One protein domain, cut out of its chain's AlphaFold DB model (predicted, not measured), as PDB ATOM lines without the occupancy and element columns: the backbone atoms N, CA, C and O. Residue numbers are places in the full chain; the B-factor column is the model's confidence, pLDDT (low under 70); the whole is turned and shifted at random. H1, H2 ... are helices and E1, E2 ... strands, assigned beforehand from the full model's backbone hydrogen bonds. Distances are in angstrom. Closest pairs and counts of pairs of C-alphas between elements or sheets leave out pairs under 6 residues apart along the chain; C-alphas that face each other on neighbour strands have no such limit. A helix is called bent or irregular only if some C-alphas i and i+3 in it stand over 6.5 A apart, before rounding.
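What this domain is: This is residues 161 to 284 and 304 to 323 of the 348 residues of an uncharacterized protein of Fusarium oxysporum (UniProt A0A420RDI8). A strongly twisted five-stranded sheet, curled like part of a barrel, has two helices, H3 and the long H4, packed over one face where E1, E2 and E5 lie. Short H2 touches H3 with residues 188 to 192 of H3 alone and only just touches H4, with residues 271 to 275 of H4 alone, while the hairpin E3 and E4 makes the far side of the sheet, with no named helix over it. The 144 printed residues run E1 H1 H2 H3 E2 E3 E4 H4 E5; the sheet's order is E1 E2 E5 E4 E3, mixed, and the class is mixed, helices and strands, with 69 residues, under half, in named elements. The whole is compact, with a radius of gyration of the C-alphas of 16.0 A and spans of 43 by 31 by 30 A.

How they stand to each other: E2, residues 207 to 212, is parallel to E1, residues 161 to 165, at 26 degrees; N 209 and O 162 are 2.8 A apart. On the other side of E2, E5, residues 308 to 313, is parallel to it at 38 degrees, with N 309 and O 208 2.8 A apart. E4, residues 238 to 242, is antiparallel to E5 at 139 degrees, with N 240 and O 312 2.8 A apart. E3, residues 231 to 233, forms a hairpin with E4; N 239 and O 232 are 2.7 A apart. H3, residues 187 to 200, is on the sheet at a height of 10.3 A, over E1 and E2; its closest C-alphas to E1 are Leu 191 and Phe 164, 7.4 A. H4, residues 260 to 281, is on the sheet at a height of 9.2 A, over E2, on a local plane only just given by 6 C-alphas. H3 and H4 on one face make two layers, helices over a sheet; they are close but not clearly touching, C-alphas 200 and 281 being 7.3 A apart, at a steep tilt of 41 degrees, the same way. H1, residues 168 to 171, touches H4 at C-alphas 171 and 267, 5.0 A apart. H2, residues 178 to 181, touches H3 at C-alphas 181 and 189, 5.3 A apart, and only just touches H4, with 3 pairs within 8 A, the closest C-alphas 178 and 274, 5.3 A apart. E1, then H1, H2 and H3, then E2 form a strand-helix-strand unit, two parallel neighbour strands with helices between. In H3 every O i to N i+4 pair is within hydrogen-bond range, in H4 13 of 18; H1 and H2 are too short for such a pair.

Where its parts are: E1 begins at C-alpha 161 (-41.306, 21.901, -15.362). H4 spans 32.5 A, with a kink of 41 degrees near residue 275, and ends at C-alpha 281 (-26.798, 41.660, -16.273). H4 is irregular, only just, with C-alphas 274 and 277 7.0 A apart, and H1 is irregular, with C-alphas 168 and 171 7.2 A apart. H3 spans 20.0 A, E5 17.0 A and E2 16.4 A; E5 ends at C-alpha 313 (-49.154, 18.032, -0.701).

The domain as a whole: The two C-alphas farthest apart, of Trp 254 and Pro 283, are 44.9 A apart. Residues 285 to 303 are not printed, and C-alphas 284 and 304 are 13.4 A apart across the cut. The links E2 to E3 and E4 to H4 are long. Mean pLDDT of the printed part is 80.5; residues 202 to 205, 219 to 229, 244 to 256 and 320 to 323 are under 70.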
ATOM      1  N   ASN A 161     -40.943  21.801 -16.775       90.81
ATOM      2  CA  ASN A 161     -41.306  21.901 -15.362       90.81
ATOM      3  C   ASN A 161     -40.237  21.230 -14.502       90.81
ATOM      4  O   ASN A 161     -40.124  20.001 -14.479       90.81
ATOM      5  N   ILE A 162     -39.448  22.037 -13.805       93.12
ATOM      6  CA  ILE A 162     -38.328  21.570 -12.990       93.12
ATOM      7  C   ILE A 162     -38.631  21.893 -11.541       93.12
ATOM      8  O   ILE A 162     -38.978  23.027 -11.230       93.12
ATOM      9  N   ALA A 163     -38.498  20.902 -10.666       93.75
ATOM     10  CA  ALA A 163     -38.794  21.060  -9.253       93.75
ATOM     11  C   ALA A 163     -37.574  20.866  -8.359       93.75
ATOM     12  O   ALA A 163     -36.701  20.038  -8.631       93.75
ATOM     13  N   PHE A 164     -37.594  21.562  -7.229       93.56
ATOM     14  CA  PHE A 164     -36.685  21.357  -6.116       93.56
ATOM     15  C   PHE A 164     -37.491  21.130  -4.843       93.56
ATOM     16  O   PHE A 164     -38.469  21.830  -4.575       93.56
ATOM     17  N   GLU A 165     -37.075  20.136  -4.066       92.06
ATOM     18  CA  GLU A 165     -37.607  19.942  -2.723       92.06
ATOM     19  C   GLU A 165     -36.961  20.972  -1.803       92.06
ATOM     20  O   GLU A 165     -35.731  21.055  -1.733       92.06
ATOM     21  N   PHE A 166     -37.800  21.772  -1.154       91.75
ATOM     22  CA  PHE A 166     -37.348  22.783  -0.217       91.75
ATOM     23  C   PHE A 166     -36.804  22.119   1.053       91.75
ATOM     24  O   PHE A 166     -37.339  21.116   1.524       91.75
ATOM     25  N   ASP A 167     -35.734  22.684   1.602       90.50
ATOM     26  CA  ASP A 167     -35.260  22.356   2.943       90.50
ATOM     27  C   ASP A 167     -35.437  23.610   3.812       90.50
ATOM     28  O   ASP A 167     -34.895  24.665   3.462       90.50
ATOM     29  N   PRO A 168     -36.168  23.528   4.940       88.31
ATOM     30  CA  PRO A 168     -36.403  24.660   5.834       88.31
ATOM     31  C   PRO A 168     -35.139  25.365   6.331       88.31
ATOM     32  O   PRO A 168     -35.217  26.517   6.751       88.31
ATOM     33  N   THR A 169     -33.970  24.721   6.273       90.00
ATOM     34  CA  THR A 169     -32.703  25.353   6.657       90.00
ATOM     35  C   THR A 169     -32.058  26.163   5.532       90.00
ATOM     36  O   THR A 169     -30.962  26.685   5.722       90.00
ATOM     37  N   TRP A 170     -32.669  26.280   4.349       92.75
ATOM     38  CA  TRP A 170     -32.073  27.006   3.221       92.75
ATOM     39  C   TRP A 170     -31.831  28.489   3.483       92.75
ATOM     40  O   TRP A 170     -30.929  29.048   2.862       92.75
ATOM     41  N   ASP A 171     -32.558  29.106   4.411       90.56
ATOM     42  CA  ASP A 171     -32.301  30.490   4.827       90.56
ATOM     43  C   ASP A 171     -31.212  30.606   5.913       90.56
ATOM     44  O   ASP A 171     -30.690  31.682   6.193       90.56
ATOM     45  N   THR A 172     -30.814  29.485   6.520       91.38
ATOM     46  CA  THR A 172     -29.750  29.478   7.530       91.38
ATOM     47  C   THR A 172     -28.390  29.704   6.869       91.38
ATOM     48  O   THR A 172     -28.063  29.061   5.868       91.38
ATOM     49  N   ASP A 173     -27.590  30.606   7.446       91.81
ATOM     50  CA  ASP A 173     -26.260  30.983   6.950       91.81
ATOM     51  C   ASP A 173     -26.268  31.398   5.467       91.81
ATOM     52  O   ASP A 173     -25.410  30.988   4.680       91.81
ATOM     53  N   LEU A 174     -27.274  32.187   5.066       93.00
ATOM     54  CA  LEU A 174     -27.379  32.685   3.700       93.00
ATOM     55  C   LEU A 174     -26.175  33.593   3.355       93.00
ATOM     56  O   LEU A 174     -25.845  34.498   4.132       93.00
ATOM     57  N   PRO A 175     -25.507  33.393   2.203       93.56
ATOM     58  CA  PRO A 175     -24.385  34.231   1.797       93.56
ATOM     59  C   PRO A 175     -24.776  35.695   1.573       93.56
ATOM     60  O   PRO A 175     -25.895  36.012   1.179       93.56
ATOM     61  N   GLY A 176     -23.812  36.603   1.752       91.81
ATOM     62  CA  GLY A 176     -24.038  38.042   1.579       91.81
ATOM     63  C   GLY A 176     -24.198  38.497   0.124       91.81
ATOM     64  O   GLY A 176     -24.571  39.645  -0.111       91.81
ATOM     65  N   THR A 177     -23.899  37.638  -0.857       92.00
ATOM     66  CA  THR A 177     -24.065  37.947  -2.282       92.00
ATOM     67  C   THR A 177     -24.708  36.787  -3.038       92.00
ATOM     68  O   THR A 177     -24.499  35.617  -2.713       92.00
ATOM     69  N   TYR A 178     -25.443  37.103  -4.109       91.94
ATOM     70  CA  TYR A 178     -26.034  36.081  -4.978       91.94
ATOM     71  C   TYR A 178     -24.969  35.219  -5.680       91.94
ATOM     72  O   TYR A 178     -25.181  34.032  -5.910       91.94
ATOM     73  N   TYR A 179     -23.799  35.786  -6.004       90.62
ATOM     74  CA  TYR A 179     -22.694  35.033  -6.612       90.62
ATOM     75  C   TYR A 179     -22.120  33.976  -5.664       90.62
ATOM     76  O   TYR A 179     -21.798  32.873  -6.110       90.62
ATOM     77  N   ASP A 180     -22.034  34.279  -4.368       93.12
ATOM     78  CA  ASP A 180     -21.600  33.309  -3.361       93.12
ATOM     79  C   ASP A 180     -22.643  32.195  -3.194       93.12
ATOM     80  O   ASP A 180     -22.281  31.020  -3.182       93.12
ATOM     81  N   LEU A 181     -23.937  32.542  -3.188       93.00
ATOM     82  CA  LEU A 181     -25.032  31.564  -3.187       93.00
ATOM     83  C   LEU A 181     -24.969  30.642  -4.419       93.00
ATOM     84  O   LEU A 181     -25.020  29.420  -4.294       93.00
ATOM     85  N   MET A 182     -24.748  31.204  -5.611       91.19
ATOM     86  CA  MET A 182     -24.511  30.439  -6.843       91.19
ATOM     87  C   MET A 182     -23.208  29.640  -6.851       91.19
ATOM     88  O   MET A 182     -23.011  28.839  -7.761       91.19
ATOM     89  N   SER A 183     -22.300  29.852  -5.906       90.00
ATOM     90  CA  SER A 183     -21.056  29.084  -5.813       90.00
ATOM     91  C   SER A 183     -21.196  27.875  -4.888       90.00
ATOM     92  O   SER A 183     -20.316  27.016  -4.856       90.00
ATOM     93  N   GLU A 184     -22.309  27.761  -4.158       92.00
ATOM     94  CA  GLU A 184     -22.539  26.629  -3.274       92.00
ATOM     95  C   GLU A 184     -22.759  25.324  -4.051       92.00
ATOM     96  O   GLU A 184     -23.582  25.237  -4.972       92.00
ATOM     97  N   ASN A 185     -22.080  24.259  -3.618       90.56
ATOM     98  CA  ASN A 185     -22.338  22.896  -4.077       90.56
ATOM     99  C   ASN A 185     -23.506  22.273  -3.288       90.56
ATOM    100  O   ASN A 185     -23.346  21.287  -2.567       90.56
ATOM    101  N   SER A 186     -24.669  22.915  -3.368       91.75
ATOM    102  CA  SER A 186     -25.893  22.578  -2.638       91.75
ATOM    103  C   SER A 186     -27.110  22.650  -3.567       91.75
ATOM    104  O   SER A 186     -27.043  23.235  -4.652       91.75
ATOM    105  N   ALA A 187     -28.246  22.094  -3.131       92.50
ATOM    106  CA  ALA A 187     -29.511  22.196  -3.858       92.50
ATOM    107  C   ALA A 187     -29.958  23.661  -4.034       92.50
ATOM    108  O   ALA A 187     -30.321  24.051  -5.143       92.50
ATOM    109  N   ARG A 188     -29.849  24.491  -2.981       93.12
ATOM    110  CA  ARG A 188     -30.162  25.929  -3.056       93.12
ATOM    111  C   ARG A 188     -29.211  26.682  -3.988       93.12
ATOM    112  O   ARG A 188     -29.666  27.496  -4.783       93.12
ATOM    113  N   GLY A 189     -27.919  26.347  -3.984       93.00
ATOM    114  CA  GLY A 189     -26.962  26.926  -4.927       93.00
ATOM    115  C   GLY A 189     -27.271  26.549  -6.377       93.00
ATOM    116  O   GLY A 189     -27.192  27.392  -7.272       93.00
ATOM    117  N   PHE A 190     -27.684  25.300  -6.621       92.50
ATOM    118  CA  PHE A 190     -28.096  24.850  -7.953       92.50
ATOM    119  C   PHE A 190     -29.374  25.547  -8.415       92.50
ATOM    120  O   PHE A 190     -29.428  26.007  -9.555       92.50
ATOM    121  N   LEU A 191     -30.371  25.674  -7.536       93.19
ATOM    122  CA  LEU A 191     -31.567  26.473  -7.790       93.19
ATOM    123  C   LEU A 191     -31.183  27.901  -8.195       93.19
ATOM    124  O   LEU A 191     -31.633  28.372  -9.233       93.19
ATOM    125  N   SER A 192     -30.298  28.566  -7.447       91.94
ATOM    126  CA  SER A 192     -29.871  29.933  -7.761       91.94
ATOM    127  C   SER A 192     -29.171  30.048  -9.117       91.94
ATOM    128  O   SER A 192     -29.433  31.007  -9.851       91.94
ATOM    129  N   ARG A 193     -28.333  29.068  -9.491       90.44
ATOM    130  CA  ARG A 193     -27.744  28.978 -10.841       90.44
ATOM    131  C   ARG A 193     -28.818  28.774 -11.912       90.44
ATOM    132  O   ARG A 193     -28.740  29.390 -12.973       90.44
ATOM    133  N   PHE A 194     -29.831  27.950 -11.640       89.94
ATOM    134  CA  PHE A 194     -30.942  27.710 -12.561       89.94
ATOM    135  C   PHE A 194     -31.800  28.969 -12.761       89.94
ATOM    136  O   PHE A 194     -32.068  29.348 -13.902       89.94
ATOM    137  N   CYS A 195     -32.165  29.668 -11.681       89.75
ATOM    138  CA  CYS A 195     -32.889  30.939 -11.747       89.75
ATOM    139  C   CYS A 195     -32.083  31.994 -12.518       89.75
ATOM    140  O   CYS A 195     -32.634  32.672 -13.382       89.75
ATOM    141  N   TYR A 196     -30.769  32.081 -12.286       88.75
ATOM    142  CA  TYR A 196     -29.893  32.991 -13.026       88.75
ATOM    143  C   TYR A 196     -29.819  32.659 -14.519       88.75
ATOM    144  O   TYR A 196     -29.920  33.549 -15.362       88.75
ATOM    145  N   ASN A 197     -29.721  31.376 -14.868       86.94
ATOM    146  CA  ASN A 197     -29.781  30.930 -16.256       86.94
ATOM    147  C   ASN A 197     -31.134  31.274 -16.909       86.94
ATOM    148  O   ASN A 197     -31.158  31.763 -18.035       86.94
ATOM    149  N   ALA A 198     -32.262  31.076 -16.221       85.38
ATOM    150  CA  ALA A 198     -33.580  31.454 -16.740       85.38
ATOM    151  C   ALA A 198     -33.703  32.975 -16.949       85.38
ATOM    152  O   ALA A 198     -34.187  33.418 -17.994       85.38
ATOM    153  N   PHE A 199     -33.195  33.750 -15.988       85.00
ATOM    154  CA  PHE A 199     -33.141  35.210 -16.002       85.00
ATOM    155  C   PHE A 199     -32.333  35.753 -17.187       85.00
ATOM    156  O   PHE A 199     -32.826  36.587 -17.938       85.00
ATOM    157  N   LEU A 200     -31.123  35.239 -17.424       83.31
ATOM    158  CA  LEU A 200     -30.285  35.686 -18.542       83.31
ATOM    159  C   LEU A 200     -30.842  35.320 -19.919       83.31
ATOM    160  O   LEU A 200     -30.531  35.985 -20.902       83.31
ATOM    161  N   ASN A 201     -31.642  34.260 -20.013       78.00
ATOM    162  CA  ASN A 201     -32.173  33.787 -21.290       78.00
ATOM    163  C   ASN A 201     -33.570  34.329 -21.611       78.00
ATOM    164  O   ASN A 201     -34.130  33.953 -22.640       78.00
ATOM    165  N   ASN A 202     -34.147  35.161 -20.734       67.88
ATOM    166  CA  ASN A 202     -35.553  35.579 -20.783       67.88
ATOM    167  C   ASN A 202     -36.498  34.384 -21.046       67.88
ATOM    168  O   ASN A 202     -37.493  34.464 -21.774       67.88
ATOM    169  N   SER A 203     -36.127  33.219 -20.503       65.75
ATOM    170  CA  SER A 203     -36.791  31.964 -20.823       65.75
ATOM    171  C   SER A 203     -37.998  31.800 -19.915       65.75
ATOM    172  O   SER A 203     -37.919  31.192 -18.850       65.75
ATOM    173  N   ARG A 204     -39.148  32.300 -20.379       63.75
ATOM    174  CA  ARG A 204     -40.472  31.930 -19.839       63.75
ATOM    175  C   ARG A 204     -40.850  30.478 -20.153       63.75
ATOM    176  O   ARG A 204     -41.968  30.055 -19.878       63.75
ATOM    177  N   GLU A 205     -39.958  29.728 -20.799       68.50
ATOM    178  CA  GLU A 205     -40.204  28.337 -21.165       68.50
ATOM    179  C   GLU A 205     -40.008  27.374 -19.991       68.50
ATOM    180  O   GLU A 205     -40.519  26.252 -20.057       68.50
ATOM    181  N   TYR A 206     -39.310  27.808 -18.935       79.75
ATOM    182  CA  TYR A 206     -39.110  27.032 -17.716       79.75
ATOM    183  C   TYR A 206     -40.047  27.497 -16.607       79.75
ATOM    184  O   TYR A 206     -40.112  28.685 -16.294       79.75
ATOM    185  N   ILE A 207     -40.715  26.537 -15.977       86.75
ATOM    186  CA  ILE A 207     -41.441  26.737 -14.726       86.75
ATOM    187  C   ILE A 207     -40.622  26.077 -13.622       86.75
ATOM    188  O   ILE A 207     -40.340  24.875 -13.686       86.75
ATOM    189  N   ILE A 208     -40.219  26.876 -12.634       91.31
ATOM    190  CA  ILE A 208     -39.447  26.415 -11.482       91.31
ATOM    191  C   ILE A 208     -40.431  26.159 -10.353       91.31
ATOM    192  O   ILE A 208     -41.106  27.071  -9.900       91.31
ATOM    193  N   TRP A 209     -40.503  24.926  -9.883       93.19
ATOM    194  CA  TRP A 209     -41.370  24.532  -8.786       93.19
ATOM    195  C   TRP A 209     -40.548  24.362  -7.512       93.19
ATOM    196  O   TRP A 209     -39.577  23.606  -7.485       93.19
ATOM    197  N   LEU A 210     -40.947  25.026  -6.435       92.00
ATOM    198  CA  LEU A 210     -40.485  24.709  -5.089       92.00
ATOM    199  C   LEU A 210     -41.595  23.999  -4.351       92.00
ATOM    200  O   LEU A 210     -42.742  24.443  -4.378       92.00
ATOM    201  N   PHE A 211     -41.271  22.892  -3.700       87.06
ATOM    202  CA  PHE A 211     -42.294  22.152  -2.990       87.06
ATOM    203  C   PHE A 211     -41.828  21.643  -1.649       87.06
ATOM    204  O   PHE A 211     -40.686  21.218  -1.475       87.06
ATOM    205  N   GLU A 212     -42.770  21.698  -0.720       85.50
ATOM    206  CA  GLU A 212     -42.602  21.329   0.669       85.50
ATOM    207  C   GLU A 212     -43.553  20.168   0.993       85.50
ATOM    208  O   GLU A 212     -44.751  20.205   0.694       85.50
ATOM    209  N   LYS A 213     -43.006  19.086   1.560       83.44
ATOM    210  CA  LYS A 213     -43.713  17.803   1.746       83.44
ATOM    211  C   LYS A 213     -44.392  17.651   3.108       83.44
ATOM    212  O   LYS A 213     -45.117  16.676   3.328       83.44
ATOM    213  N   THR A 214     -44.116  18.526   4.057       83.38
ATOM    214  CA  THR A 214     -44.547  18.366   5.450       83.38
ATOM    215  C   THR A 214     -45.391  19.531   5.936       83.38
ATOM    216  O   THR A 214     -46.349  19.272   6.668       83.38
ATOM    217  N   GLY A 215     -45.085  20.735   5.445       82.38
ATOM    218  CA  GLY A 215     -45.753  21.991   5.765       82.38
ATOM    219  C   GLY A 215     -47.267  21.963   5.596       82.38
ATOM    220  O   GLY A 215     -47.794  21.483   4.587       82.38
ATOM    221  N   GLN A 216     -47.968  22.515   6.579       84.19
ATOM    222  CA  GLN A 216     -49.390  22.822   6.493       84.19
ATOM    223  C   GLN A 216     -49.620  24.063   5.641       84.19
ATOM    224  O   GLN A 216     -48.911  25.058   5.761       84.19
ATOM    225  N   TRP A 217     -50.663  24.029   4.820       80.06
ATOM    226  CA  TRP A 217     -50.998  25.142   3.939       80.06
ATOM    227  C   TRP A 217     -52.509  25.293   3.791       80.06
ATOM    228  O   TRP A 217     -53.272  24.361   4.045       80.06
ATOM    229  N   SER A 218     -52.959  26.480   3.392       74.44
ATOM    230  CA  SER A 218     -54.375  26.760   3.151       74.44
ATOM    231  C   SER A 218     -54.570  27.426   1.797       74.44
ATOM    232  O   SER A 218     -53.658  28.046   1.250       74.44
ATOM    233  N   TRP A 219     -55.776  27.289   1.254       68.25
ATOM    234  CA  TRP A 219     -56.141  27.950   0.009       68.25
ATOM    235  C   TRP A 219     -56.591  29.385   0.287       68.25
ATOM    236  O   TRP A 219     -57.410  29.618   1.180       68.25
ATOM    237  N   SER A 220     -56.108  30.348  -0.500       61.53
ATOM    238  CA  SER A 220     -56.647  31.708  -0.463       61.53
ATOM    239  C   SER A 220     -57.945  31.775  -1.275       61.53
ATOM    240  O   SER A 220     -57.943  31.439  -2.458       61.53
ATOM    241  N   ARG A 221     -59.035  32.284  -0.684       52.38
ATOM    242  CA  ARG A 221     -60.366  32.438  -1.319       52.38
ATOM    243  C   ARG A 221     -60.386  33.299  -2.599       52.38
ATOM    244  O   ARG A 221     -61.405  33.366  -3.274       52.38
ATOM    245  N   TRP A 222     -59.297  33.995  -2.931       51.88
ATOM    246  CA  TRP A 222     -59.232  34.862  -4.114       51.88
ATOM    247  C   TRP A 222     -59.032  34.104  -5.432       51.88
ATOM    248  O   TRP A 222     -59.208  34.698  -6.495       51.88
ATOM    249  N   GLY A 223     -58.719  32.806  -5.384       49.72
ATOM    250  CA  GLY A 223     -58.945  31.929  -6.528       49.72
ATOM    251  C   GLY A 223     -60.440  31.620  -6.647       49.72
ATOM    252  O   GLY A 223     -61.137  31.515  -5.640       49.72
ATOM    253  N   SER A 224     -60.972  31.512  -7.866       47.88
ATOM    254  CA  SER A 224     -62.368  31.093  -8.041       47.88
ATOM    255  C   SER A 224     -62.596  29.749  -7.349       47.88
ATOM    256  O   SER A 224     -61.740  28.877  -7.452       47.88
ATOM    257  N   GLU A 225     -63.758  29.567  -6.721       49.84
ATOM    258  CA  GLU A 225     -64.190  28.322  -6.054       49.84
ATOM    259  C   GLU A 225     -64.031  27.076  -6.965       49.84
ATOM    260  O   GLU A 225     -63.832  25.965  -6.483       49.84
ATOM    261  N   ASP A 226     -64.024  27.294  -8.287       50.97
ATOM    262  CA  ASP A 226     -63.852  26.290  -9.343       50.97
ATOM    263  C   ASP A 226     -62.390  26.009  -9.767       50.97
ATOM    264  O   ASP A 226     -62.142  25.068 -10.524       50.97
ATOM    265  N   TYR A 227     -61.403  26.804  -9.338       57.31
ATOM    266  CA  TYR A 227     -60.004  26.627  -9.749       57.31
ATOM    267  C   TYR A 227     -59.252  25.810  -8.704       57.31
ATOM    268  O   TYR A 227     -58.619  26.362  -7.824       57.31
ATOM    269  N   MET A 228     -59.276  24.481  -8.786       58.06
ATOM    270  CA  MET A 228     -58.546  23.624  -7.833       58.06
ATOM    271  C   MET A 228     -57.030  23.508  -8.104       58.06
ATOM    272  O   MET A 228     -56.383  22.602  -7.572       58.06
ATOM    273  N   GLY A 229     -56.463  24.416  -8.911       67.75
ATOM    274  CA  GLY A 229     -55.086  24.337  -9.401       67.75
ATOM    275  C   GLY A 229     -54.842  23.100 -10.271       67.75
ATOM    276  O   GLY A 229     -55.700  22.223 -10.410       67.75
ATOM    277  N   THR A 230     -53.661  23.012 -10.879       79.88
ATOM    278  CA  THR A 230     -53.245  21.767 -11.539       79.88
ATOM    279  C   THR A 230     -52.824  20.760 -10.465       79.88
ATOM    280  O   THR A 230     -52.013  21.080  -9.594       79.88
ATOM    281  N   SER A 231     -53.392  19.551 -10.498       85.62
ATOM    282  CA  SER A 231     -52.984  18.449  -9.624       85.62
ATOM    283  C   SER A 231     -51.880  17.637 -10.280       85.62
ATOM    284  O   SER A 231     -52.017  17.230 -11.432       85.62
ATOM    285  N   PHE A 232     -50.838  17.347  -9.516       89.50
ATOM    286  CA  PHE A 232     -49.733  16.486  -9.903       89.50
ATOM    287  C   PHE A 232     -49.692  15.287  -8.969       89.50
ATOM    288  O   PHE A 232     -50.058  15.402  -7.803       89.50
ATOM    289  N   HIS A 233     -49.217  14.141  -9.431       88.12
ATOM    290  CA  HIS A 233     -49.072  12.979  -8.563       88.12
ATOM    291  C   HIS A 233     -47.722  12.302  -8.759       88.12
ATOM    292  O   HIS A 233     -47.178  12.251  -9.861       88.12
ATOM    293  N   ASP A 234     -47.178  11.778  -7.671       86.88
ATOM    294  CA  ASP A 234     -46.068  10.836  -7.722       86.88
ATOM    295  C   ASP A 234     -46.639   9.394  -7.715       86.88
ATOM    296  O   ASP A 234     -47.698   9.161  -8.308       86.88
ATOM    297  N   CYS A 235     -45.964   8.402  -7.133       79.19
ATOM    298  CA  CYS A 235     -46.509   7.050  -6.977       79.19
ATOM    299  C   CYS A 235     -47.755   7.004  -6.092       79.19
ATOM    300  O   CYS A 235     -48.714   6.319  -6.438       79.19
ATOM    301  N   ASP A 236     -47.719   7.700  -4.956       79.69
ATOM    302  CA  ASP A 236     -48.678   7.504  -3.861       79.69
ATOM    303  C   ASP A 236     -49.228   8.827  -3.314       79.69
ATOM    304  O   ASP A 236     -50.151   8.836  -2.497       79.69
ATOM    305  N   THR A 237     -48.650   9.951  -3.733       86.69
ATOM    306  CA  THR A 237     -48.935  11.268  -3.176       86.69
ATOM    307  C   THR A 237     -49.439  12.204  -4.255       86.69
ATOM    308  O   THR A 237     -48.847  12.325  -5.327       86.69
ATOM    309  N   GLU A 238     -50.519  12.907  -3.931       89.06
ATOM    310  CA  GLU A 238     -51.041  13.992  -4.743       89.06
ATOM    311  C   GLU A 238     -50.534  15.343  -4.230       89.06
ATOM    312  O   GLU A 238     -50.559  15.650  -3.031       89.06
ATOM    313  N   TYR A 239     -50.110  16.162  -5.175       89.44
ATOM    314  CA  TYR A 239     -49.621  17.509  -4.993       89.44
ATOM    315  C   TYR A 239     -50.492  18.479  -5.782       89.44
ATOM    316  O   TYR A 239     -51.080  18.139  -6.808       89.44
ATOM    317  N   VAL A 240     -50.561  19.709  -5.309       87.75
ATOM    318  CA  VAL A 240     -51.319  20.781  -5.940       87.75
ATOM    319  C   VAL A 240     -50.511  22.050  -5.952       87.75
ATOM    320  O   VAL A 240     -49.733  22.316  -5.033       87.75
ATOM    321  N   GLU A 241     -50.715  22.830  -7.004       86.19
ATOM    322  CA  GLU A 241     -50.226  24.194  -7.051       86.19
ATOM    323  C   GLU A 241     -50.778  24.981  -5.860       86.19
ATOM    324  O   GLU A 241     -51.984  25.008  -5.589       86.19
ATOM    325  N   MET A 242     -49.859  25.600  -5.132       79.69
ATOM    326  CA  MET A 242     -50.140  26.463  -4.007       79.69
ATOM    327  C   MET A 242     -49.795  27.890  -4.418       79.69
ATOM    328  O   MET A 242     -48.683  28.182  -4.858       79.69
ATOM    329  N   HIS A 243     -50.733  28.805  -4.219       71.25
ATOM    330  CA  HIS A 243     -50.395  30.219  -4.209       71.25
ATOM    331  C   HIS A 243     -49.888  30.588  -2.815       71.25
ATOM    332  O   HIS A 243     -50.418  30.051  -1.835       71.25
ATOM    333  N   PRO A 244     -48.881  31.475  -2.705       63.12
ATOM    334  CA  PRO A 244     -48.444  31.983  -1.417       63.12
ATOM    335  C   PRO A 244     -49.656  32.385  -0.585       63.12
ATOM    336  O   PRO A 244     -50.609  32.940  -1.152       63.12
ATOM    337  N   PRO A 245     -49.657  32.108   0.728       55.34
ATOM    338  CA  PRO A 245     -50.685  32.629   1.588       55.34
ATOM    339  C   PRO A 245     -50.578  34.143   1.452       55.34
ATOM    340  O   PRO A 245     -49.631  34.770   1.914       55.34
ATOM    341  N   PHE A 246     -51.540  34.748   0.763       52.31
ATOM    342  CA  PHE A 246     -51.867  36.112   1.105       52.31
ATOM    343  C   PHE A 246     -52.208  36.046   2.584       52.31
ATOM    344  O   PHE A 246     -53.139  35.317   2.943       52.31
ATOM    345  N   ASP A 247     -51.421  36.747   3.402       52.75
ATOM    346  CA  ASP A 247     -51.741  37.042   4.789       52.75
ATOM    347  C   ASP A 247     -53.155  37.607   4.799       52.75
ATOM    348  O   ASP A 247     -53.414  38.786   4.553       52.75
ATOM    349  N   CYS A 248     -54.133  36.727   4.971       59.75
ATOM    350  CA  CYS A 248     -55.469  37.179   5.224       59.75
ATOM    351  C   CYS A 248     -55.412  37.681   6.656       59.75
ATOM    352  O   CYS A 248     -55.419  36.872   7.582       59.75
ATOM    353  N   ASP A 249     -55.385  39.002   6.830       58.88
ATOM    354  CA  ASP A 249     -55.326  39.664   8.141       58.88
ATOM    355  C   ASP A 249     -56.355  39.108   9.153       58.88
ATOM    356  O   ASP A 249     -56.171  39.200  10.364       58.88
ATOM    357  N   HIS A 250     -57.462  38.524   8.672       58.25
ATOM    358  CA  HIS A 250     -58.475  37.850   9.494       58.25
ATOM    359  C   HIS A 250     -58.123  36.411   9.886       58.25
ATOM    360  O   HIS A 250     -58.427  35.996  11.001       58.25
ATOM    361  N   CYS A 251     -57.517  35.647   8.977       58.22
ATOM    362  CA  CYS A 251     -57.229  34.228   9.175       58.22
ATOM    363  C   CYS A 251     -55.821  33.976   9.742       58.22
ATOM    364  O   CYS A 251     -55.574  32.869  10.217       58.22
ATOM    365  N   HIS A 252     -54.926  34.979   9.745       57.72
ATOM    366  CA  HIS A 252     -53.556  34.876  10.275       57.72
ATOM    367  C   HIS A 252     -53.517  34.319  11.712       57.72
ATOM    368  O   HIS A 252     -52.659  33.513  12.049       57.72
ATOM    369  N   HIS A 253     -54.490  34.678  12.559       58.47
ATOM    370  CA  HIS A 253     -54.591  34.152  13.930       58.47
ATOM    371  C   HIS A 253     -55.428  32.866  14.058       58.47
ATOM    372  O   HIS A 253     -55.442  32.251  15.124       58.47
ATOM    373  N   TRP A 254     -56.176  32.486  13.018       56.81
ATOM    374  CA  TRP A 254     -57.096  31.340  13.049       56.81
ATOM    375  C   TRP A 254     -56.397  30.042  12.672       56.81
ATOM    376  O   TRP A 254     -56.677  28.995  13.257       56.81
ATOM    377  N   HIS A 255     -55.458  30.111  11.734       59.62
ATOM    378  CA  HIS A 255     -54.649  28.967  11.353       59.62
ATOM    379  C   HIS A 255     -53.310  29.023  12.088       59.62
ATOM    380  O   HIS A 255     -52.502  29.920  11.876       59.62
ATOM    381  N   LYS A 256     -53.055  28.040  12.956       60.03
ATOM    382  CA  LYS A 256     -51.702  27.780  13.460       60.03
ATOM    383  C   LYS A 256     -50.964  26.943  12.424       60.03
ATOM    384  O   LYS A 256     -50.981  25.719  12.520       60.03
ATOM    385  N   PHE A 257     -50.374  27.597  11.429       71.56
ATOM    386  CA  PHE A 257     -49.454  26.922  10.521       71.56
ATOM    387  C   PHE A 257     -48.202  26.475  11.282       71.56
ATOM    388  O   PHE A 257     -47.862  27.007  12.340       71.56
ATOM    389  N   ASP A 258     -47.513  25.479  10.743       72.38
ATOM    390  CA  ASP A 258     -46.255  24.973  11.298       72.38
ATOM    391  C   ASP A 258     -45.043  25.867  10.978       72.38
ATOM    392  O   ASP A 258     -43.926  25.549  11.385       72.38
ATOM    393  N   GLY A 259     -45.258  26.986  10.278       76.56
ATOM    394  CA  GLY A 259     -44.235  27.968   9.916       76.56
ATOM    395  C   GLY A 259     -43.265  27.494   8.831       76.56
ATOM    396  O   GLY A 259     -42.311  28.193   8.500       76.56
ATOM    397  N   ILE A 260     -43.477  26.307   8.253       81.69
ATOM    398  CA  ILE A 260     -42.539  25.743   7.276       81.69
ATOM    399  C   ILE A 260     -42.578  26.541   5.969       81.69
ATOM    400  O   ILE A 260     -41.531  26.872   5.411       81.69
ATOM    401  N   PHE A 261     -43.777  26.902   5.511       82.44
ATOM    402  CA  PHE A 261     -43.931  27.766   4.345       82.44
ATOM    403  C   PHE A 261     -43.438  29.196   4.600       82.44
ATOM    404  O   PHE A 261     -42.949  29.823   3.666       82.44
ATOM    405  N   ASP A 262     -43.452  29.686   5.844       82.31
ATOM    406  CA  ASP A 262     -42.877  30.998   6.174       82.31
ATOM    407  C   ASP A 262     -41.370  31.009   5.900       82.31
ATOM    408  O   ASP A 262     -40.872  31.916   5.238       82.31
ATOM    409  N   ASN A 263     -40.649  29.955   6.305       87.81
ATOM    410  CA  ASN A 263     -39.223  29.807   5.987       87.81
ATOM    411  C   ASN A 263     -38.976  29.781   4.472       87.81
ATOM    412  O   ASN A 263     -37.994  30.349   3.991       87.81
ATOM    413  N   LEU A 264     -39.874  29.144   3.714       88.75
ATOM    414  CA  LEU A 264     -39.810  29.106   2.255       88.75
ATOM    415  C   LEU A 264     -39.947  30.514   1.667       88.75
ATOM    416  O   LEU A 264     -39.119  30.922   0.850       88.75
ATOM    417  N   PHE A 265     -40.948  31.284   2.094       85.88
ATOM    418  CA  PHE A 265     -41.152  32.641   1.588       85.88
ATOM    419  C   PHE A 265     -40.060  33.612   2.034       85.88
ATOM    420  O   PHE A 265     -39.649  34.445   1.227       85.88
ATOM    421  N   ILE A 266     -39.539  33.477   3.257       88.75
ATOM    422  CA  ILE A 266     -38.383  34.249   3.734       88.75
ATOM    423  C   ILE A 266     -37.171  33.978   2.839       88.75
ATOM    424  O   ILE A 266     -36.571  34.924   2.327       88.75
ATOM    425  N   PHE A 267     -36.859  32.705   2.575       91.69
ATOM    426  CA  PHE A 267     -35.762  32.341   1.681       91.69
ATOM    427  C   PHE A 267     -35.936  32.974   0.293       91.69
ATOM    428  O   PHE A 267     -35.012  33.601  -0.222       91.69
ATOM    429  N   ILE A 268     -37.125  32.874  -0.308       90.56
ATOM    430  CA  ILE A 268     -37.376  33.432  -1.646       90.56
ATOM    431  C   ILE A 268     -37.311  34.957  -1.661       90.56
ATOM    432  O   ILE A 268     -36.767  35.533  -2.606       90.56
ATOM    433  N   HIS A 269     -37.811  35.613  -0.616       88.94
ATOM    434  CA  HIS A 269     -37.675  37.054  -0.444       88.94
ATOM    435  C   HIS A 269     -36.198  37.466  -0.392       88.94
ATOM    436  O   HIS A 269     -35.778  38.362  -1.130       88.94
ATOM    437  N   ASN A 270     -35.390  36.765   0.406       91.19
ATOM    438  CA  ASN A 270     -33.961  37.034   0.538       91.19
ATOM    439  C   ASN A 270     -33.199  36.767  -0.771       91.19
ATOM    440  O   ASN A 270     -32.335  37.558  -1.150       91.19
ATOM    441  N   VAL A 271     -33.543  35.707  -1.510       90.81
ATOM    442  CA  VAL A 271     -33.007  35.434  -2.856       90.81
ATOM    443  C   VAL A 271     -33.334  36.577  -3.820       90.81
ATOM    444  O   VAL A 271     -32.445  37.031  -4.545       90.81
ATOM    445  N   GLY A 272     -34.577  37.070  -3.803       89.00
ATOM    446  CA  GLY A 272     -35.002  38.232  -4.584       89.00
ATOM    447  C   GLY A 272     -34.152  39.465  -4.270       89.00
ATOM    448  O   GLY A 272     -33.546  40.035  -5.178       89.00
ATOM    449  N   PHE A 273     -34.003  39.797  -2.986       88.75
ATOM    450  CA  PHE A 273     -33.186  40.925  -2.526       88.75
ATOM    451  C   PHE A 273     -31.709  40.799  -2.939       88.75
ATOM    452  O   PHE A 273     -31.128  41.724  -3.508       88.75
ATOM    453  N   LEU A 274     -31.091  39.629  -2.729       90.38
ATOM    454  CA  LEU A 274     -29.704  39.372  -3.136       90.38
ATOM    455  C   LEU A 274     -29.502  39.522  -4.650       90.38
ATOM    456  O   LEU A 274     -28.406  39.875  -5.095       90.38
ATOM    457  N   SER A 275     -30.536  39.238  -5.443       88.75
ATOM    458  CA  SER A 275     -30.478  39.274  -6.904       88.75
ATOM    459  C   SER A 275     -30.606  40.671  -7.511       88.75
ATOM    460  O   SER A 275     -30.272  40.838  -8.681       88.75
ATOM    461  N   GLU A 276     -31.008  41.696  -6.750       85.12
ATOM    462  CA  GLU A 276     -31.233  43.051  -7.283       85.12
ATOM    463  C   GLU A 276     -30.004  43.622  -8.009       85.12
ATOM    464  O   GLU A 276     -30.121  44.317  -9.024       85.12
ATOM    465  N   VAL A 277     -28.803  43.290  -7.525       83.88
ATOM    466  CA  VAL A 277     -27.529  43.709  -8.131       83.88
ATOM    467  C   VAL A 277     -27.313  43.124  -9.531       83.88
ATOM    468  O   VAL A 277     -26.547  43.686 -10.318       83.88
ATOM    469  N   LEU A 278     -27.995  42.022  -9.857       85.75
ATOM    470  CA  LEU A 278     -27.918  41.317 -11.136       85.75
ATOM    471  C   LEU A 278     -28.816  41.929 -12.211       85.75
ATOM    472  O   LEU A 278     -28.661  41.574 -13.375       85.75
ATOM    473  N   ASN A 279     -29.692  42.884 -11.873       82.75
ATOM    474  CA  ASN A 279     -30.547  43.571 -12.848       82.75
ATOM    475  C   ASN A 279     -29.759  44.103 -14.051       82.75
ATOM    476  O   ASN A 279     -30.210  44.002 -15.186       82.75
ATOM    477  N   ARG A 280     -28.541  44.606 -13.815       81.19
ATOM    478  CA  ARG A 280     -27.644  45.122 -14.863       81.19
ATOM    479  C   ARG A 280     -27.151  44.054 -15.839       81.19
ATOM    480  O   ARG A 280     -26.712  44.401 -16.931       81.19
ATOM    481  N   ASN A 281     -27.188  42.788 -15.438       82.31
ATOM    482  CA  ASN A 281     -26.798  41.660 -16.273       82.31
ATOM    483  C   ASN A 281     -27.945  41.214 -17.191       82.31
ATOM    484  O   ASN A 281     -27.697  40.456 -18.126       82.31
ATOM    485  N   HIS A 282     -29.187  41.643 -16.931       81.62
ATOM    486  CA  HIS A 282     -30.334  41.222 -17.729       81.62
ATOM    487  C   HIS A 282     -30.214  41.756 -19.172       81.62
ATOM    488  O   HIS A 282     -29.942  42.947 -19.347       81.62
ATOM    489  N   PRO A 283     -30.456  40.938 -20.217       80.56
ATOM    490  CA  PRO A 283     -30.305  41.369 -21.613       80.56
ATOM    491  C   PRO A 283     -31.163  42.579 -21.995       80.56
ATOM    492  O   PRO A 283     -30.752  43.405 -22.809       80.56
ATOM    493  N   ASP A 284     -32.349  42.682 -21.395       80.06
ATOM    494  CA  ASP A 284     -33.295  43.775 -21.643       80.06
ATOM    495  C   ASP A 284     -33.072  44.992 -20.730       80.06
ATOM    496  O   ASP A 284     -33.823  45.971 -20.810       80.06
ATOM    497  N   ILE A 304     -35.477  37.645 -10.382       80.69
ATOM    498  CA  ILE A 304     -34.926  36.309 -10.675       80.69
ATOM    499  C   ILE A 304     -35.852  35.172 -10.211       80.69
ATOM    500  O   ILE A 304     -35.758  34.042 -10.690       80.69
ATOM    501  N   ASN A 305     -36.740  35.481  -9.265       81.12
ATOM    502  CA  ASN A 305     -37.693  34.582  -8.636       81.12
ATOM    503  C   ASN A 305     -39.103  34.627  -9.260       81.12
ATOM    504  O   ASN A 305     -39.960  33.880  -8.801       81.12
ATOM    505  N   ASP A 306     -39.351  35.417 -10.315       77.38
ATOM    506  CA  ASP A 306     -40.684  35.533 -10.946       77.38
ATOM    507  C   ASP A 306     -41.218  34.208 -11.509       77.38
ATOM    508  O   ASP A 306     -42.425  33.978 -11.554       77.38
ATOM    509  N   ASN A 307     -40.324  33.315 -11.940       79.00
ATOM    510  CA  ASN A 307     -40.697  32.021 -12.518       79.00
ATOM    511  C   ASN A 307     -40.855  30.911 -11.464       79.00
ATOM    512  O   ASN A 307     -41.000  29.742 -11.838       79.00
ATOM    513  N   ILE A 308     -40.778  31.250 -10.170       88.12
ATOM    514  CA  ILE A 308     -40.912  30.289  -9.076       88.12
ATOM    515  C   ILE A 308     -42.387  30.136  -8.696       88.12
ATOM    516  O   ILE A 308     -43.043  31.075  -8.253       88.12
ATOM    517  N   GLN A 309     -42.887  28.918  -8.850       88.31
ATOM    518  CA  GLN A 309     -44.202  28.466  -8.420       88.31
ATOM    519  C   GLN A 309     -44.059  27.516  -7.234       88.31
ATOM    520  O   GLN A 309     -43.000  26.917  -7.022       88.31
ATOM    521  N   TYR A 310     -45.132  27.363  -6.464       87.94
ATOM    522  CA  TYR A 310     -45.124  26.547  -5.257       87.94
ATOM    523  C   TYR A 310     -46.050  25.356  -5.418       87.94
ATOM    524  O   TYR A 310     -47.141  25.456  -5.979       87.94
ATOM    525  N   LEU A 311     -45.606  24.215  -4.918       89.00
ATOM    526  CA  LEU A 311     -46.365  22.979  -4.946       89.00
ATOM    527  C   LEU A 311     -46.422  22.425  -3.517       89.00
ATOM    528  O   LEU A 311     -45.437  22.441  -2.783       89.00
ATOM    529  N   ALA A 312     -47.591  21.957  -3.100       88.38
ATOM    530  CA  ALA A 312     -47.810  21.443  -1.756       88.38
ATOM    531  C   ALA A 312     -48.588  20.133  -1.809       88.38
ATOM    532  O   ALA A 312     -49.358  19.872  -2.734       88.38
ATOM    533  N   ARG A 313     -48.397  19.281  -0.806       89.12
ATOM    534  CA  ARG A 313     -49.154  18.032  -0.701       89.12
ATOM    535  C   ARG A 313     -50.615  18.297  -0.376       89.12
ATOM    536  O   ARG A 313     -50.916  18.991   0.596       89.12
ATOM    537  N   ARG A 314     -51.534  17.670  -1.112       87.00
ATOM    538  CA  ARG A 314     -52.973  17.884  -0.896       87.00
ATOM    539  C   ARG A 314     -53.442  17.428   0.490       87.00
ATOM    540  O   ARG A 314     -54.263  18.099   1.097       87.00
ATOM    541  N   ASP A 315     -52.879  16.351   1.042       87.25
ATOM    542  CA  ASP A 315     -53.231  15.857   2.385       87.25
ATOM    543  C   ASP A 315     -52.756  16.762   3.536       87.25
ATOM    544  O   ASP A 315     -53.120  16.533   4.688       87.25
ATOM    545  N   LYS A 316     -51.943  17.783   3.238       86.62
ATOM    546  CA  LYS A 316     -51.475  18.794   4.198       86.62
ATOM    547  C   LYS A 316     -52.286  20.085   4.168       86.62
ATOM    548  O   LYS A 316     -51.987  21.011   4.922       86.62
ATOM    549  N   GLN A 317     -53.309  20.140   3.320       82.19
ATOM    550  CA  GLN A 317     -54.222  21.264   3.271       82.19
ATOM    551  C   GLN A 317     -55.057  21.315   4.559       82.19
ATOM    552  O   GLN A 317     -55.748  20.352   4.897       82.19
ATOM    553  N   VAL A 318     -54.996  22.434   5.278       79.56
ATOM    554  CA  VAL A 318     -55.878  22.716   6.422       79.56
ATOM    555  C   VAL A 318     -57.157  23.423   5.955       79.56
ATOM    556  O   VAL A 318     -57.318  23.704   4.766       79.56
ATOM    557  N   GLU A 319     -58.089  23.687   6.879       70.00
ATOM    558  CA  GLU A 319     -59.351  24.373   6.565       70.00
ATOM    559  C   GLU A 319     -59.112  25.648   5.743       70.00
ATOM    560  O   GLU A 319     -58.182  26.413   6.003       70.00
ATOM    561  N   GLN A 320     -59.942  25.858   4.719       65.00
ATOM    562  CA  GLN A 320     -59.850  27.038   3.865       65.00
ATOM    563  C   GLN A 320     -60.073  28.293   4.704       65.00
ATOM    564  O   GLN A 320     -61.012  28.340   5.499       65.00
ATOM    565  N   CYS A 321     -59.257  29.325   4.486       62.34
ATOM    566  CA  CYS A 321     -59.532  30.626   5.073       62.34
ATOM    567  C   CYS A 321     -60.901  31.099   4.551       62.34
ATOM    568  O   CYS A 321     -61.041  31.320   3.341       62.34
ATOM    569  N   PRO A 322     -61.913  31.297   5.421       56.06
ATOM    570  CA  PRO A 322     -63.242  31.733   4.986       56.06
ATOM    571  C   PRO A 322     -63.207  33.133   4.355       56.06
ATOM    572  O   PRO A 322     -64.170  33.570   3.724       56.06
ATOM    573  N   GLY A 323     -62.078  33.841   4.461       55.66
ATOM    574  CA  GLY A 323     -61.918  35.197   3.976       55.66
ATOM    575  C   GLY A 323     -62.890  36.137   4.680       55.66
ATOM    576  O   GLY A 323     -63.523  35.799   5.680       55.66
TER     577      GLY A 323